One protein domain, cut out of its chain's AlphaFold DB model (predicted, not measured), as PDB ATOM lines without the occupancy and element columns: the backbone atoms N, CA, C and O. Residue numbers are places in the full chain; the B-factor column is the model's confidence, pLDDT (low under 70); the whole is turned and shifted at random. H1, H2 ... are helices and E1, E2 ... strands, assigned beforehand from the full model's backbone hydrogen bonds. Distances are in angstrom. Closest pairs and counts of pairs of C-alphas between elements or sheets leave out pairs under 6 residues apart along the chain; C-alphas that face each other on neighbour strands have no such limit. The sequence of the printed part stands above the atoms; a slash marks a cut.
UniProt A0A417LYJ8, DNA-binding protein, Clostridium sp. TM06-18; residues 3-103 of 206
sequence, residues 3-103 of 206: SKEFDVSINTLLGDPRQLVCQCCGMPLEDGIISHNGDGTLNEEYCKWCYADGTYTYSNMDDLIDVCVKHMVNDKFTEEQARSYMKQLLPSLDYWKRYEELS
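AT A GLANCE: This is residues 3 to 103 of the 206 residues of the protein "DNA-binding protein" of Clostridium sp. TM06-18 (UniProt A0A417LYJ8). A small two-stranded hairpin, E1 and E2, sits among long loops, with the short helices H1 and H2 at one end and two longer helices, H3 and H4, packed together at the other. H5 and H6, two short helices, continue from H4. The 101 printed residues hold six named helices and two named strands, in the order H1, H2, E1, E2, H3, H4, H5, H6, and the class is mostly helix. The whole is compact, with a radius of gyration of the C-alphas of 14.3 A and spans of 43 by 33 by 19 A.

HOW THE PARTS SIT: E1, residues 34 to 36, and E2, residues 42 to 47, form an antiparallel hairpin, with N 35 and O 46 at 2.9 A and N 43 and O 35 at 2.8 A, within hydrogen-bond range. H1, residues 3 to 6, is close to but not clearly touching H2, residues 10 to 13; their closest C-alphas, of Ser 3 and Ile 10, are 6.0 A apart. H3, residues 61 to 72, touches H4, residues 79 to 92, at a steep tilt of 50 degrees, opposite ways; their closest C-alphas, of Val 69 and Ala 82, are 5.5 A apart. H5, residues 94 to 97, is close to but not clearly touching H4, with the closest C-alphas, of Pro 91 and Lys 97, 6.4 A apart. E2 and H4 are apart. O i to N i+4 pairs are within hydrogen-bond range for 7 of 8 in H3 and 8 of 10 in H4.

IN THESE COORDINATES: H1 begins at C-alpha 3 (75.164, -68.294, -76.947) and measures 5.5 A; H2 measures 4.9 A. E1 measures 6.9 A, E2 9.8 A, H3 16.0 A, H4 20.4 A and H5 5.0 A. H6, residues 99 to 102, measures 5.2 A and ends at C-alpha 102 (96.719, -56.708, -70.623).

THE WHOLE: The C-alphas of Glu 5 and Glu 80, the two farthest apart, are 42.9 A apart. The printed part has no cut. The links H2 to E1 and E2 to H3 are long. Residue 103 has a pLDDT under 70.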
ATOM      1  N   SER A   3      74.816 -69.024 -78.174       83.06
ATOM      2  CA  SER A   3      75.164 -68.294 -76.947       83.06
ATOM      3  C   SER A   3      74.731 -66.830 -76.979       83.06
ATOM      4  O   SER A   3      74.173 -66.333 -76.015       83.06
ATOM      5  N   LYS A   4      74.914 -66.159 -78.122       82.62
ATOM      6  CA  LYS A   4      74.498 -64.765 -78.325       82.62
ATOM      7  C   LYS A   4      72.980 -64.606 -78.434       82.62
ATOM      8  O   LYS A   4      72.451 -63.597 -78.000       82.62
ATOM      9  N   GLU A   5      72.287 -65.577 -79.030       85.12
ATOM     10  CA  GLU A   5      70.824 -65.512 -79.181       85.12
ATOM     11  C   GLU A   5      70.089 -65.705 -77.850       85.12
ATOM     12  O   GLU A   5      69.012 -65.149 -77.654       85.12
ATOM     13  N   PHE A   6      70.655 -66.515 -76.955       84.75
ATOM     14  CA  PHE A   6      70.040 -66.867 -75.675       84.75
ATOM     15  C   PHE A   6      70.686 -66.181 -74.470       84.75
ATOM     16  O   PHE A   6      70.230 -66.413 -73.358       84.75
ATOM     17  N   ASP A   7      71.712 -65.358 -74.699       83.12
ATOM     18  CA  ASP A   7      72.491 -64.668 -73.665       83.12
ATOM     19  C   ASP A   7      72.987 -65.610 -72.550       83.12
ATOM     20  O   ASP A   7      72.822 -65.375 -71.355       83.12
ATOM     21  N   VAL A   8      73.558 -66.745 -72.967       87.62
ATOM     22  CA  VAL A   8      74.118 -67.774 -72.075       87.62
ATOM     23  C   VAL A   8      75.490 -68.215 -72.566       87.62
ATOM     24  O   VAL A   8      75.759 -68.250 -73.774       87.62
ATOM     25  N   SER A   9      76.374 -68.570 -71.634       87.19
ATOM     26  CA  SER A   9      77.734 -68.996 -71.954       87.19
ATOM     27  C   SER A   9      77.756 -70.297 -72.760       87.19
ATOM     28  O   SER A   9      76.816 -71.100 -72.757       87.19
ATOM     29  N   ILE A  10      78.856 -70.531 -73.477       87.69
ATOM     30  CA  ILE A  10      79.082 -71.814 -74.149       87.69
ATOM     31  C   ILE A  10      79.190 -72.919 -73.090       87.69
ATOM     32  O   ILE A  10      78.691 -74.018 -73.322       87.69
ATOM     33  N   ASN A  11      79.770 -72.625 -71.923       87.56
ATOM     34  CA  ASN A  11      79.791 -73.536 -70.778       87.56
ATOM     35  C   ASN A  11      78.379 -74.011 -70.394       87.56
ATOM     36  O   ASN A  11      78.149 -75.221 -70.359       87.56
ATOM     37  N   THR A  12      77.428 -73.087 -70.233       87.81
ATOM     38  CA  THR A  12      76.022 -73.414 -69.937       87.81
ATOM     39  C   THR A  12      75.386 -74.231 -71.052       87.81
ATOM     40  O   THR A  12      74.753 -75.258 -70.800       87.81
ATOM     41  N   LEU A  13      75.592 -73.838 -72.315       88.44
ATOM     42  CA  LEU A  13      75.055 -74.582 -73.464       88.44
ATOM     43  C   LEU A  13      75.573 -76.024 -73.545       88.44
ATOM     44  O   LEU A  13      74.899 -76.887 -74.111       88.44
ATOM     45  N   LEU A  14      76.758 -76.289 -72.995       89.88
ATOM     46  CA  LEU A  14      77.371 -77.614 -72.926       89.88
ATOM     47  C   LEU A  14      77.042 -78.374 -71.627       89.88
ATOM     48  O   LEU A  14      77.560 -79.474 -71.434       89.88
ATOM     49  N   GLY A  15      76.174 -77.832 -70.767       87.31
ATOM     50  CA  GLY A  15      75.762 -78.460 -69.509       87.31
ATOM     51  C   GLY A  15      76.777 -78.305 -68.375       87.31
ATOM     52  O   GLY A  15      76.961 -79.241 -67.601       87.31
ATOM     53  N   ASP A  16      77.455 -77.158 -68.310       87.44
ATOM     54  CA  ASP A  16      78.404 -76.772 -67.260       87.44
ATOM     55  C   ASP A  16      79.535 -77.784 -67.000       87.44
ATOM     56  O   ASP A  16      79.747 -78.232 -65.869       87.44
ATOM     57  N   PRO A  17      80.322 -78.153 -68.031       86.75
ATOM     58  CA  PRO A  17      81.370 -79.167 -67.905       86.75
ATOM     59  C   PRO A  17      82.520 -78.753 -66.973       86.75
ATOM     60  O   PRO A  17      83.335 -79.595 -66.586       86.75
ATOM     61  N   ARG A  18      82.625 -77.464 -66.631       88.25
ATOM     62  CA  ARG A  18      83.622 -76.919 -65.707       88.25
ATOM     63  C   ARG A  18      83.054 -75.744 -64.917       88.25
ATOM     64  O   ARG A  18      82.172 -75.031 -65.389       88.25
ATOM     65  N   GLN A  19      83.628 -75.507 -63.739       87.00
ATOM     66  CA  GLN A  19      83.381 -74.283 -62.984       87.00
ATOM     67  C   GLN A  19      84.201 -73.142 -63.590       87.00
ATOM     68  O   GLN A  19      85.433 -73.205 -63.623       87.00
ATOM     69  N   LEU A  20      83.516 -72.112 -64.075       92.81
ATOM     70  CA  LEU A  20      84.155 -70.899 -64.567       92.81
ATOM     71  C   LEU A  20      84.545 -69.996 -63.394       92.81
ATOM     72  O   LEU A  20      83.820 -69.886 -62.406       92.81
ATOM     73  N   VAL A  21      85.705 -69.352 -63.507       94.19
ATOM     74  CA  VAL A  21      86.252 -68.449 -62.489       94.19
ATOM     75  C   VAL A  21      86.856 -67.239 -63.187       94.19
ATOM     76  O   VAL A  21      87.613 -67.394 -64.147       94.19
ATOM     77  N   CYS A  22      86.558 -66.047 -62.674       95.38
ATOM     78  CA  CYS A  22      87.108 -64.795 -63.166       95.38
ATOM     79  C   CYS A  22      88.635 -64.787 -63.023       95.38
ATOM     80  O   CYS A  22      89.166 -64.843 -61.913       95.38
ATOM     81  N   GLN A  23      89.343 -64.623 -64.134       94.69
ATOM     82  CA  GLN A  23      90.802 -64.570 -64.204       94.69
ATOM     83  C   GLN A  23      91.390 -63.222 -63.755       94.69
ATOM     84  O   GLN A  23      92.589 -62.997 -63.903       94.69
ATOM     85  N   CYS A  24      90.570 -62.321 -63.204       93.50
ATOM     86  CA  CYS A  24      91.010 -61.075 -62.573       93.50
ATOM     87  C   CYS A  24      90.775 -61.082 -61.057       93.50
ATOM     88  O   CYS A  24      91.717 -60.846 -60.307       93.50
ATOM     89  N   CYS A  25      89.561 -61.407 -60.590       94.12
ATOM     90  CA  CYS A  25      89.216 -61.384 -59.161       94.12
ATOM     91  C   CYS A  25      89.031 -62.757 -58.503       94.12
ATOM     92  O   CYS A  25      88.855 -62.825 -57.292       94.12
ATOM     93  N   GLY A  26      89.037 -63.853 -59.264       92.19
ATOM     94  CA  GLY A  26      88.908 -65.205 -58.715       92.19
ATOM     95  C   GLY A  26      87.492 -65.601 -58.284       92.19
ATOM     96  O   GLY A  26      87.304 -66.670 -57.709       92.19
ATOM     97  N   MET A  27      86.486 -64.769 -58.562       91.94
ATOM     98  CA  MET A  27      85.084 -65.076 -58.275       91.94
ATOM     99  C   MET A  27      84.535 -66.120 -59.269       91.94
ATOM    100  O   MET A  27      84.823 -66.004 -60.464       91.94
ATOM    101  N   PRO A  28      83.729 -67.103 -58.822       91.81
ATOM    102  CA  PRO A  28      82.996 -67.995 -59.720       91.81
ATOM    103  C   PRO A  28      82.137 -67.211 -60.718       91.81
ATOM    104  O   PRO A  28      81.586 -66.171 -60.365       91.81
ATOM    105  N   LEU A  29      82.035 -67.697 -61.952       92.19
ATOM    106  CA  LEU A  29      81.245 -67.066 -63.006       92.19
ATOM    107  C   LEU A  29      79.968 -67.861 -63.279       92.19
ATOM    108  O   LEU A  29      80.001 -69.079 -63.432       92.19
ATOM    109  N   GLU A  30      78.871 -67.123 -63.391       88.69
ATOM    110  CA  GLU A  30      77.548 -67.563 -63.829       88.69
ATOM    111  C   GLU A  30      77.096 -66.621 -64.953       88.69
ATOM    112  O   GLU A  30      77.544 -65.472 -64.999       88.69
ATOM    113  N   ASP A  31      76.197 -67.061 -65.836       85.00
ATOM    114  CA  ASP A  31      75.828 -66.302 -67.045       85.00
ATOM    115  C   ASP A  31      75.481 -64.826 -66.769       85.00
ATOM    116  O   ASP A  31      76.005 -63.937 -67.433       85.00
ATOM    117  N   GLY A  32      74.721 -64.528 -65.707       85.31
ATOM    118  CA  GLY A  32      74.323 -63.152 -65.356       85.31
ATOM    119  C   GLY A  32      75.435 -62.231 -64.815       85.31
ATOM    120  O   GLY A  32      75.202 -61.040 -64.554       85.31
ATOM    121  N   ILE A  33      76.639 -62.763 -64.591       89.06
ATOM    122  CA  ILE A  33      77.809 -62.010 -64.107       89.06
ATOM    123  C   ILE A  33      79.008 -62.089 -65.053       89.06
ATOM    124  O   ILE A  33      80.008 -61.413 -64.796       89.06
ATOM    125  N   ILE A  34      78.920 -62.873 -66.129       91.75
ATOM    126  CA  ILE A  34      79.942 -62.947 -67.173       91.75
ATOM    127  C   ILE A  34      80.029 -61.597 -67.908       91.75
ATOM    128  O   ILE A  34      79.032 -60.909 -68.120       91.75
ATOM    129  N   SER A  35      81.254 -61.171 -68.218       91.19
ATOM    130  CA  SER A  35      81.507 -59.936 -68.973       91.19
ATOM    131  C   SER A  35      81.258 -60.112 -70.469       91.19
ATOM    132  O   SER A  35      81.093 -61.224 -70.963       91.19
ATOM    133  N   HIS A  36      81.280 -59.002 -71.204       88.31
ATOM    134  CA  HIS A  36      81.170 -58.991 -72.656       88.31
ATOM    135  C   HIS A  36      82.438 -58.425 -73.301       88.31
ATOM    136  O   HIS A  36      83.051 -57.478 -72.804       88.31
ATOM    137  N   ASN A  37      82.816 -59.003 -74.438       85.12
ATOM    138  CA  ASN A  37      83.819 -58.452 -75.341       85.12
ATOM    139  C   ASN A  37      83.260 -57.235 -76.093       85.12
ATOM    140  O   ASN A  37      82.049 -57.042 -76.179       85.12
ATOM    141  N   GLY A  38      84.141 -56.446 -76.718       79.62
ATOM    142  CA  GLY A  38      83.739 -55.260 -77.491       79.62
ATOM    143  C   GLY A  38      82.815 -55.546 -78.689       79.62
ATOM    144  O   GLY A  38      82.186 -54.630 -79.207       79.62
ATOM    145  N   ASP A  39      82.701 -56.803 -79.130       82.38
ATOM    146  CA  ASP A  39      81.765 -57.249 -80.174       82.38
ATOM    147  C   ASP A  39      80.412 -57.762 -79.620       82.38
ATOM    148  O   ASP A  39      79.552 -58.251 -80.371       82.38
ATOM    149  N   GLY A  40      80.222 -57.655 -78.301       79.62
ATOM    150  CA  GLY A  40      79.042 -58.106 -77.572       79.62
ATOM    151  C   GLY A  40      78.961 -59.621 -77.386       79.62
ATOM    152  O   GLY A  40      77.873 -60.138 -77.160       79.62
ATOM    153  N   THR A  41      80.058 -60.366 -77.546       85.44
ATOM    154  CA  THR A  41      80.105 -61.792 -77.181       85.44
ATOM    155  C   THR A  41      80.457 -61.974 -75.706       85.44
ATOM    156  O   THR A  41      81.230 -61.191 -75.161       85.44
ATOM    157  N   LEU A  42      79.914 -63.011 -75.060       88.69
ATOM    158  CA  LEU A  42      80.251 -63.346 -73.675       88.69
ATOM    159  C   LEU A  42      81.734 -63.711 -73.536       88.69
ATOM    160  O   LEU A  42      82.288 -64.462 -74.343       88.69
ATOM    161  N   ASN A  43      82.351 -63.216 -72.471       90.81
ATOM    162  CA  ASN A  43      83.733 -63.474 -72.110       90.81
ATOM    163  C   ASN A  43      83.795 -64.315 -70.828       90.81
ATOM    164  O   ASN A  43      83.818 -63.796 -69.713       90.81
ATOM    165  N   GLU A  44      83.855 -65.637 -71.009       92.19
ATOM    166  CA  GLU A  44      83.890 -66.646 -69.937       92.19
ATOM    167  C   GLU A  44      85.139 -66.587 -69.036       92.19
ATOM    168  O   GLU A  44      85.260 -67.383 -68.103       92.19
ATOM    169  N   GLU A  45      86.084 -65.685 -69.308       92.75
ATOM    170  CA  GLU A  45      87.287 -65.507 -68.497       92.75
ATOM    171  C   GLU A  45      87.107 -64.435 -67.424       92.75
ATOM    172  O   GLU A  45      87.799 -64.480 -66.408       92.75
ATOM    173  N   TYR A  46      86.184 -63.483 -67.594       94.25
ATOM    174  CA  TYR A  46      86.075 -62.328 -66.700       94.25
ATOM    175  C   TYR A  46      84.633 -62.018 -66.308       94.25
ATOM    176  O   TYR A  46      83.697 -62.182 -67.089       94.25
ATOM    177  N   CYS A  47      84.451 -61.514 -65.086       93.50
ATOM    178  CA  CYS A  47      83.163 -60.986 -64.652       93.50
ATOM    179  C   CYS A  47      82.956 -59.553 -65.154       93.50
ATOM    180  O   CYS A  47      83.921 -58.808 -65.344       93.50
ATOM    181  N   LYS A  48      81.690 -59.143 -65.272       90.44
ATOM    182  CA  LYS A  48      81.268 -57.805 -65.727       90.44
ATOM    183  C   LYS A  48      81.845 -56.631 -64.925       90.44
ATOM    184  O   LYS A  48      81.847 -55.505 -65.406       90.44
ATOM    185  N   TRP A  49      82.330 -56.884 -63.707       89.81
ATOM    186  CA  TRP A  49      82.982 -55.864 -62.883       89.81
ATOM    187  C   TRP A  49      84.472 -55.723 -63.150       89.81
ATOM    188  O   TRP A  49      84.987 -54.640 -62.921       89.81
ATOM    189  N   CYS A  50      85.160 -56.787 -63.577       90.50
ATOM    190  CA  CYS A  50      86.608 -56.784 -63.826       90.50
ATOM    191  C   CYS A  50      86.964 -56.442 -65.273       90.50
ATOM    192  O   CYS A  50      88.068 -55.965 -65.534       90.50
ATOM    193  N   TYR A  51      86.044 -56.713 -66.195       88.56
ATOM    194  CA  TYR A  51      86.171 -56.403 -67.607       88.56
ATOM    195  C   TYR A  51      84.834 -55.857 -68.102       88.56
ATOM    196  O   TYR A  51      83.812 -56.542 -68.024       88.56
ATOM    197  N   ALA A  52      84.840 -54.612 -68.562       82.56
ATOM    198  CA  ALA A  52      83.655 -53.927 -69.057       82.56
ATOM    199  C   ALA A  52      84.001 -53.215 -70.364       82.56
ATOM    200  O   ALA A  52      85.013 -52.517 -70.444       82.56
ATOM    201  N   ASP A  53      83.174 -53.420 -71.388       72.38
ATOM    202  CA  ASP A  53      83.283 -52.748 -72.688       72.38
ATOM    203  C   ASP A  53      84.694 -52.811 -73.301       72.38
ATOM    204  O   ASP A  53      85.224 -51.835 -73.832       72.38
ATOM    205  N   GLY A  54      85.339 -53.977 -73.207       76.88
ATOM    206  CA  GLY A  54      86.672 -54.188 -73.770       76.88
ATOM    207  C   GLY A  54      87.842 -53.769 -72.869       76.88
ATOM    208  O   GLY A  54      88.995 -53.962 -73.257       76.88
ATOM    209  N   THR A  55      87.568 -53.206 -71.688       79.75
ATOM    210  CA  THR A  55      88.571 -52.571 -70.819       79.75
ATOM    211  C   THR A  55      88.599 -53.206 -69.429       79.75
ATOM    212  O   THR A  55      87.558 -53.498 -68.837       79.75
ATOM    213  N   TYR A  56      89.801 -53.399 -68.881       85.50
ATOM    214  CA  TYR A  56      89.977 -53.823 -67.493       85.50
ATOM    215  C   TYR A  56      89.735 -52.656 -66.538       85.50
ATOM    216  O   TYR A  56      90.250 -51.560 -66.725       85.50
ATOM    217  N   THR A  57      88.968 -52.903 -65.484       84.06
ATOM    218  CA  THR A  57      88.521 -51.859 -64.545       84.06
ATOM    219  C   THR A  57      89.409 -51.726 -63.302       84.06
ATOM    220  O   THR A  57      89.200 -50.828 -62.485       84.06
ATOM    221  N   TYR A  58      90.383 -52.627 -63.143       83.25
ATOM    222  CA  TYR A  58      91.297 -52.668 -62.004       83.25
ATOM    223  C   TYR A  58      92.734 -52.802 -62.477       83.25
ATOM    224  O   TYR A  58      93.090 -53.799 -63.096       83.25
ATOM    225  N   SER A  59      93.581 -51.844 -62.121       82.69
ATOM    226  CA  SER A  59      95.024 -51.887 -62.393       82.69
ATOM    227  C   SER A  59      95.864 -52.135 -61.130       82.69
ATOM    228  O   SER A  59      97.018 -52.549 -61.206       82.69
ATOM    229  N   ASN A  60      95.275 -51.921 -59.950       84.88
ATOM    230  CA  ASN A  60      95.929 -52.079 -58.659       84.88
ATOM    231  C   ASN A  60      95.361 -53.291 -57.904       84.88
ATOM    232  O   ASN A  60      94.152 -53.414 -57.692       84.88
ATOM    233  N   MET A  61      96.251 -54.203 -57.504       88.44
ATOM    234  CA  MET A  61      95.883 -55.437 -56.812       88.44
ATOM    235  C   MET A  61      95.313 -55.172 -55.417       88.44
ATOM    236  O   MET A  61      94.316 -55.787 -55.048       88.44
ATOM    237  N   ASP A  62      95.907 -54.255 -54.651       89.25
ATOM    238  CA  ASP A  62      95.427 -53.907 -53.311       89.25
ATOM    239  C   ASP A  62      94.030 -53.267 -53.373       89.25
ATOM    240  O   ASP A  62      93.166 -53.605 -52.561       89.25
ATOM    241  N   ASP A  63      93.756 -52.450 -54.396       86.94
ATOM    242  CA  ASP A  63      92.419 -51.889 -54.627       86.94
ATOM    243  C   ASP A  63      91.364 -52.960 -54.907       86.94
ATOM    244  O   ASP A  63      90.236 -52.853 -54.412       86.94
ATOM    245  N   LEU A  64      91.711 -53.978 -55.705       89.88
ATOM    246  CA  LEU A  64      90.820 -55.104 -55.974       89.88
ATOM    247  C   LEU A  64      90.607 -55.949 -54.713       89.88
ATOM    248  O   LEU A  64      89.477 -56.351 -54.433       89.88
ATOM    249  N   ILE A  65      91.663 -56.177 -53.922       91.56
ATOM    250  CA  ILE A  65      91.570 -56.881 -52.637       91.56
ATOM    251  C   ILE A  65      90.575 -56.168 -51.722       91.56
ATOM    252  O   ILE A  65      89.696 -56.828 -51.176       91.56
ATOM    253  N   ASP A  66      90.662 -54.845 -51.583       90.31
ATOM    254  CA  ASP A  66      89.752 -54.078 -50.728       90.31
ATOM    255  C   ASP A  66      88.283 -54.230 -51.142       90.31
ATOM    256  O   ASP A  66      87.403 -54.324 -50.284       90.31
ATOM    257  N   VAL A  67      88.003 -54.278 -52.448       88.00
ATOM    258  CA  VAL A  67      86.643 -54.494 -52.963       88.00
ATOM    259  C   VAL A  67      86.183 -55.925 -52.688       88.00
ATOM    260  O   VAL A  67      85.114 -56.121 -52.115       88.00
ATOM    261  N   CYS A  68      86.987 -56.930 -53.043       89.38
ATOM    262  CA  CYS A  68      86.632 -58.334 -52.832       89.38
ATOM    263  C   CYS A  68      86.418 -58.651 -51.348       89.38
ATOM    264  O   CYS A  68      85.433 -59.294 -50.996       89.38
ATOM    265  N   VAL A  69      87.290 -58.152 -50.469       90.62
ATOM    266  CA  VAL A  69      87.205 -58.366 -49.021       90.62
ATOM    267  C   VAL A  69      85.860 -57.888 -48.473       90.62
ATOM    268  O   VAL A  69      85.203 -58.655 -47.774       90.62
ATOM    269  N   LYS A  70      85.388 -56.693 -48.856       87.62
ATOM    270  CA  LYS A  70      84.076 -56.169 -48.423       87.62
ATOM    271  C   LYS A  70      82.907 -57.102 -48.747       87.62
ATOM    272  O   LYS A  70      81.942 -57.137 -47.993       87.62
ATOM    273  N   HIS A  71      82.994 -57.855 -49.843       85.94
ATOM    274  CA  HIS A  71      81.957 -58.803 -50.257       85.94
ATOM    275  C   HIS A  71      82.173 -60.228 -49.723       85.94
ATOM    276  O   HIS A  71      81.242 -61.031 -49.738       85.94
ATOM    277  N   MET A  72      83.377 -60.557 -49.251       85.62
ATOM    278  CA  MET A  72      83.712 -61.878 -48.713       85.62
ATOM    279  C   MET A  72      83.500 -61.990 -47.203       85.62
ATOM    280  O   MET A  72      83.246 -63.096 -46.719       85.62
ATOM    281  N   VAL A  73      83.628 -60.888 -46.453       87.44
ATOM    282  CA  VAL A  73      83.469 -60.910 -44.992       87.44
ATOM    283  C   VAL A  73      82.042 -61.298 -44.610       87.44
ATOM    284  O   VAL A  73      81.068 -60.722 -45.086       87.44
ATOM    285  N   ASN A  74      81.932 -62.281 -43.723       88.62
ATOM    286  CA  ASN A  74      80.681 -62.729 -43.118       88.62
ATOM    287  C   ASN A  74      80.978 -63.406 -41.769       88.62
ATOM    288  O   ASN A  74      82.138 -63.518 -41.372       88.62
ATOM    289  N   ASP A  75      79.953 -63.924 -41.089       82.38
ATOM    290  CA  ASP A  75      80.077 -64.579 -39.773       82.38
ATOM    291  C   ASP A  75      81.117 -65.717 -39.712       82.38
ATOM    292  O   ASP A  75      81.551 -66.112 -38.629       82.38
ATOM    293  N   LYS A  76      81.513 -66.275 -40.861       84.00
ATOM    294  CA  LYS A  76      82.460 -67.391 -40.979       84.00
ATOM    295  C   LYS A  76      83.814 -66.996 -41.563       84.00
ATOM    296  O   LYS A  76      84.708 -67.842 -41.584       84.00
ATOM    297  N   PHE A  77      83.971 -65.772 -42.065       84.56
ATOM    298  CA  PHE A  77      85.163 -65.364 -42.804       84.56
ATOM    299  C   PHE A  77      85.557 -63.932 -42.443       84.56
ATOM    300  O   PHE A  77      84.848 -62.983 -42.771       84.56
ATOM    301  N   THR A  78      86.676 -63.781 -41.732       92.31
ATOM    302  CA  THR A  78      87.124 -62.473 -41.235       92.31
ATOM    303  C   THR A  78      87.802 -61.651 -42.328       92.31
ATOM    304  O   THR A  78      88.289 -62.186 -43.326       92.31
ATOM    305  N   GLU A  79      87.890 -60.336 -42.115       91.88
ATOM    306  CA  GLU A  79      88.579 -59.426 -43.039       91.88
ATOM    307  C   GLU A  79      90.042 -59.833 -43.269       91.88
ATOM    308  O   GLU A  79      90.514 -59.890 -44.403       91.88
ATOM    309  N   GLU A  80      90.751 -60.189 -42.197       91.81
ATOM    310  CA  GLU A  80      92.150 -60.620 -42.257       91.81
ATOM    311  C   GLU A  80      92.317 -61.918 -43.058       91.81
ATOM    312  O   GLU A  80      93.239 -62.037 -43.870       91.81
ATOM    313  N   GLN A  81      91.405 -62.880 -42.870       91.06
ATOM    314  CA  GLN A  81      91.393 -64.136 -43.622       91.06
ATOM    315  C   GLN A  81      91.125 -63.878 -45.107       91.06
ATOM    316  O   GLN A  81      91.854 -64.400 -45.952       91.06
ATOM    317  N   ALA A  82      90.141 -63.032 -45.419       91.25
ATOM    318  CA  ALA A  82      89.822 -62.652 -46.789       91.25
ATOM    319  C   ALA A  82      90.992 -61.950 -47.469       91.25
ATOM    320  O   ALA A  82      91.397 -62.338 -48.564       91.25
ATOM    321  N   ARG A  83      91.607 -60.979 -46.794       93.38
ATOM    322  CA  ARG A  83      92.753 -60.242 -47.329       93.38
ATOM    323  C   ARG A  83      93.948 -61.163 -47.571       93.38
ATOM    324  O   ARG A  83      94.584 -61.065 -48.617       93.38
ATOM    325  N   SER A  84      94.242 -62.071 -46.637       93.44
ATOM    326  CA  SER A  84      95.323 -63.056 -46.782       93.44
ATOM    327  C   SER A  84      95.078 -64.005 -47.957       93.44
ATOM    328  O   SER A  84      95.964 -64.204 -48.789       93.44
ATOM    329  N   TYR A  85      93.856 -64.529 -48.074       92.81
ATOM    330  CA  TYR A  85      93.455 -65.398 -49.177       92.81
ATOM    331  C   TYR A  85      93.581 -64.695 -50.534       92.81
ATOM    332  O   TYR A  85      94.222 -65.225 -51.441       92.81
ATOM    333  N   MET A  86      93.051 -63.475 -50.663       93.00
ATOM    334  CA  MET A  86      93.109 -62.721 -51.917       93.00
ATOM    335  C   MET A  86      94.551 -62.385 -52.321       93.00
ATOM    336  O   MET A  86      94.902 -62.533 -53.490       93.00
ATOM    337  N   LYS A  87      95.424 -62.036 -51.365       93.00
ATOM    338  CA  LYS A  87      96.859 -61.810 -51.629       93.00
ATOM    339  C   LYS A  87      97.580 -63.045 -52.171       93.00
ATOM    340  O   LYS A  87      98.564 -62.900 -52.889       93.00
ATOM    341  N   GLN A  88      97.115 -64.246 -51.832       93.69
ATOM    342  CA  GLN A  88      97.653 -65.492 -52.380       93.69
ATOM    343  C   GLN A  88      97.014 -65.850 -53.727       93.69
ATOM    344  O   GLN A  88      97.705 -66.333 -54.621       93.69
ATOM    345  N   LEU A  89      95.709 -65.606 -53.879       93.56
ATOM    346  CA  LEU A  89      94.947 -65.971 -55.069       93.56
ATOM    347  C   LEU A  89      95.282 -65.085 -56.270       93.56
ATOM    348  O   LEU A  89      95.593 -65.618 -57.334       93.56
ATOM    349  N   LEU A  90      95.220 -63.757 -56.121       92.69
ATOM    350  CA  LEU A  90      95.297 -62.825 -57.250       92.69
ATOM    351  C   LEU A  90      96.559 -63.012 -58.112       92.69
ATOM    352  O   LEU A  90      96.402 -63.146 -59.325       92.69
ATOM    353  N   PRO A  91      97.782 -63.162 -57.556       92.75
ATOM    354  CA  PRO A  91      98.985 -63.400 -58.362       92.75
ATOM    355  C   PRO A  91      98.946 -64.682 -59.214       92.75
ATOM    356  O   PRO A  91      99.728 -64.830 -60.151       92.75
ATOM    357  N   SER A  92      98.068 -65.633 -58.884       92.62
ATOM    358  CA  SER A  92      97.912 -66.884 -59.630       92.62
ATOM    359  C   SER A  92      96.946 -66.783 -60.818       92.62
ATOM    360  O   SER A  92      96.924 -67.703 -61.637       92.62
ATOM    361  N   LEU A  93      96.186 -65.692 -60.943       94.50
ATOM    362  CA  LEU A  93      95.201 -65.504 -62.008       94.50
ATOM    363  C   LEU A  93      95.834 -64.882 -63.261       94.50
ATOM    364  O   LEU A  93      96.810 -64.131 -63.177       94.50
ATOM    365  N   ASP A  94      95.273 -65.187 -64.431       91.50
ATOM    366  CA  ASP A  94      95.913 -64.857 -65.709       91.50
ATOM    367  C   ASP A  94      96.040 -63.351 -65.971       91.50
ATOM    368  O   ASP A  94      97.051 -62.934 -66.539       91.50
ATOM    369  N   TYR A  95      95.094 -62.524 -65.500       89.38
ATOM    370  CA  TYR A  95      95.206 -61.064 -65.608       89.38
ATOM    371  C   TYR A  95      96.479 -60.540 -64.936       89.38
ATOM    372  O   TYR A  95      97.239 -59.785 -65.534       89.38
ATOM    373  N   TRP A  96      96.750 -60.994 -63.710       89.94
ATOM    374  CA  TRP A  96      97.892 -60.529 -62.924       89.94
ATOM    375  C   TRP A  96      99.218 -61.110 -63.416       89.94
ATOM    376  O   TRP A  96     100.238 -60.424 -63.376       89.94
ATOM    377  N   LYS A  97      99.215 -62.340 -63.944       88.06
ATOM    378  CA  LYS A  97     100.397 -62.935 -64.593       88.06
ATOM    379  C   LYS A  97     100.801 -62.204 -65.871       88.06
ATOM    380  O   LYS A  97     101.984 -62.162 -66.195       88.06
ATOM    381  N   ARG A  98      99.821 -61.671 -66.604       84.69
ATOM    382  CA  ARG A  98      99.998 -61.002 -67.902       84.69
ATOM    383  C   ARG A  98      99.710 -59.506 -67.813       84.69
ATOM    384  O   ARG A  98      99.348 -58.887 -68.807       84.69
ATOM    385  N   TYR A  99      99.877 -58.928 -66.624       79.12
ATOM    386  CA  TYR A  99      99.507 -57.544 -66.358       79.12
ATOM    387  C   TYR A  99     100.195 -56.571 -67.322       79.12
ATOM    388  O   TYR A  99      99.540 -55.689 -67.853       79.12
ATOM    389  N   GLU A 100     101.476 -56.770 -67.641       74.81
ATOM    390  CA  GLU A 100     102.197 -55.912 -68.599       74.81
ATOM    391  C   GLU A 100     101.629 -55.960 -70.033       74.81
ATOM    392  O   GLU A 100     101.785 -55.001 -70.782       74.81
ATOM    393  N   GLU A 101     100.966 -57.054 -70.424       76.38
ATOM    394  CA  GLU A 101     100.354 -57.214 -71.753       76.38
ATOM    395  C   GLU A 101      98.904 -56.718 -71.802       76.38
ATOM    396  O   GLU A 101      98.445 -56.249 -72.842       76.38
ATOM    397  N   LEU A 102      98.169 -56.905 -70.702       71.00
ATOM    398  CA  LEU A 102      96.719 -56.708 -70.623       71.00
ATOM    399  C   LEU A 102      96.329 -55.376 -69.976       71.00
ATOM    400  O   LEU A 102      95.228 -54.884 -70.215       71.00
ATOM    401  N   SER A 103      97.207 -54.803 -69.154       68.44
ATOM    402  CA  SER A 103      97.003 -53.494 -68.546       68.44
ATOM    403  C   SER A 103      97.000 -52.409 -69.615       68.44
ATOM    404  O   SER A 103      97.769 -52.422 -70.575       68.44
TER     405      SER A 103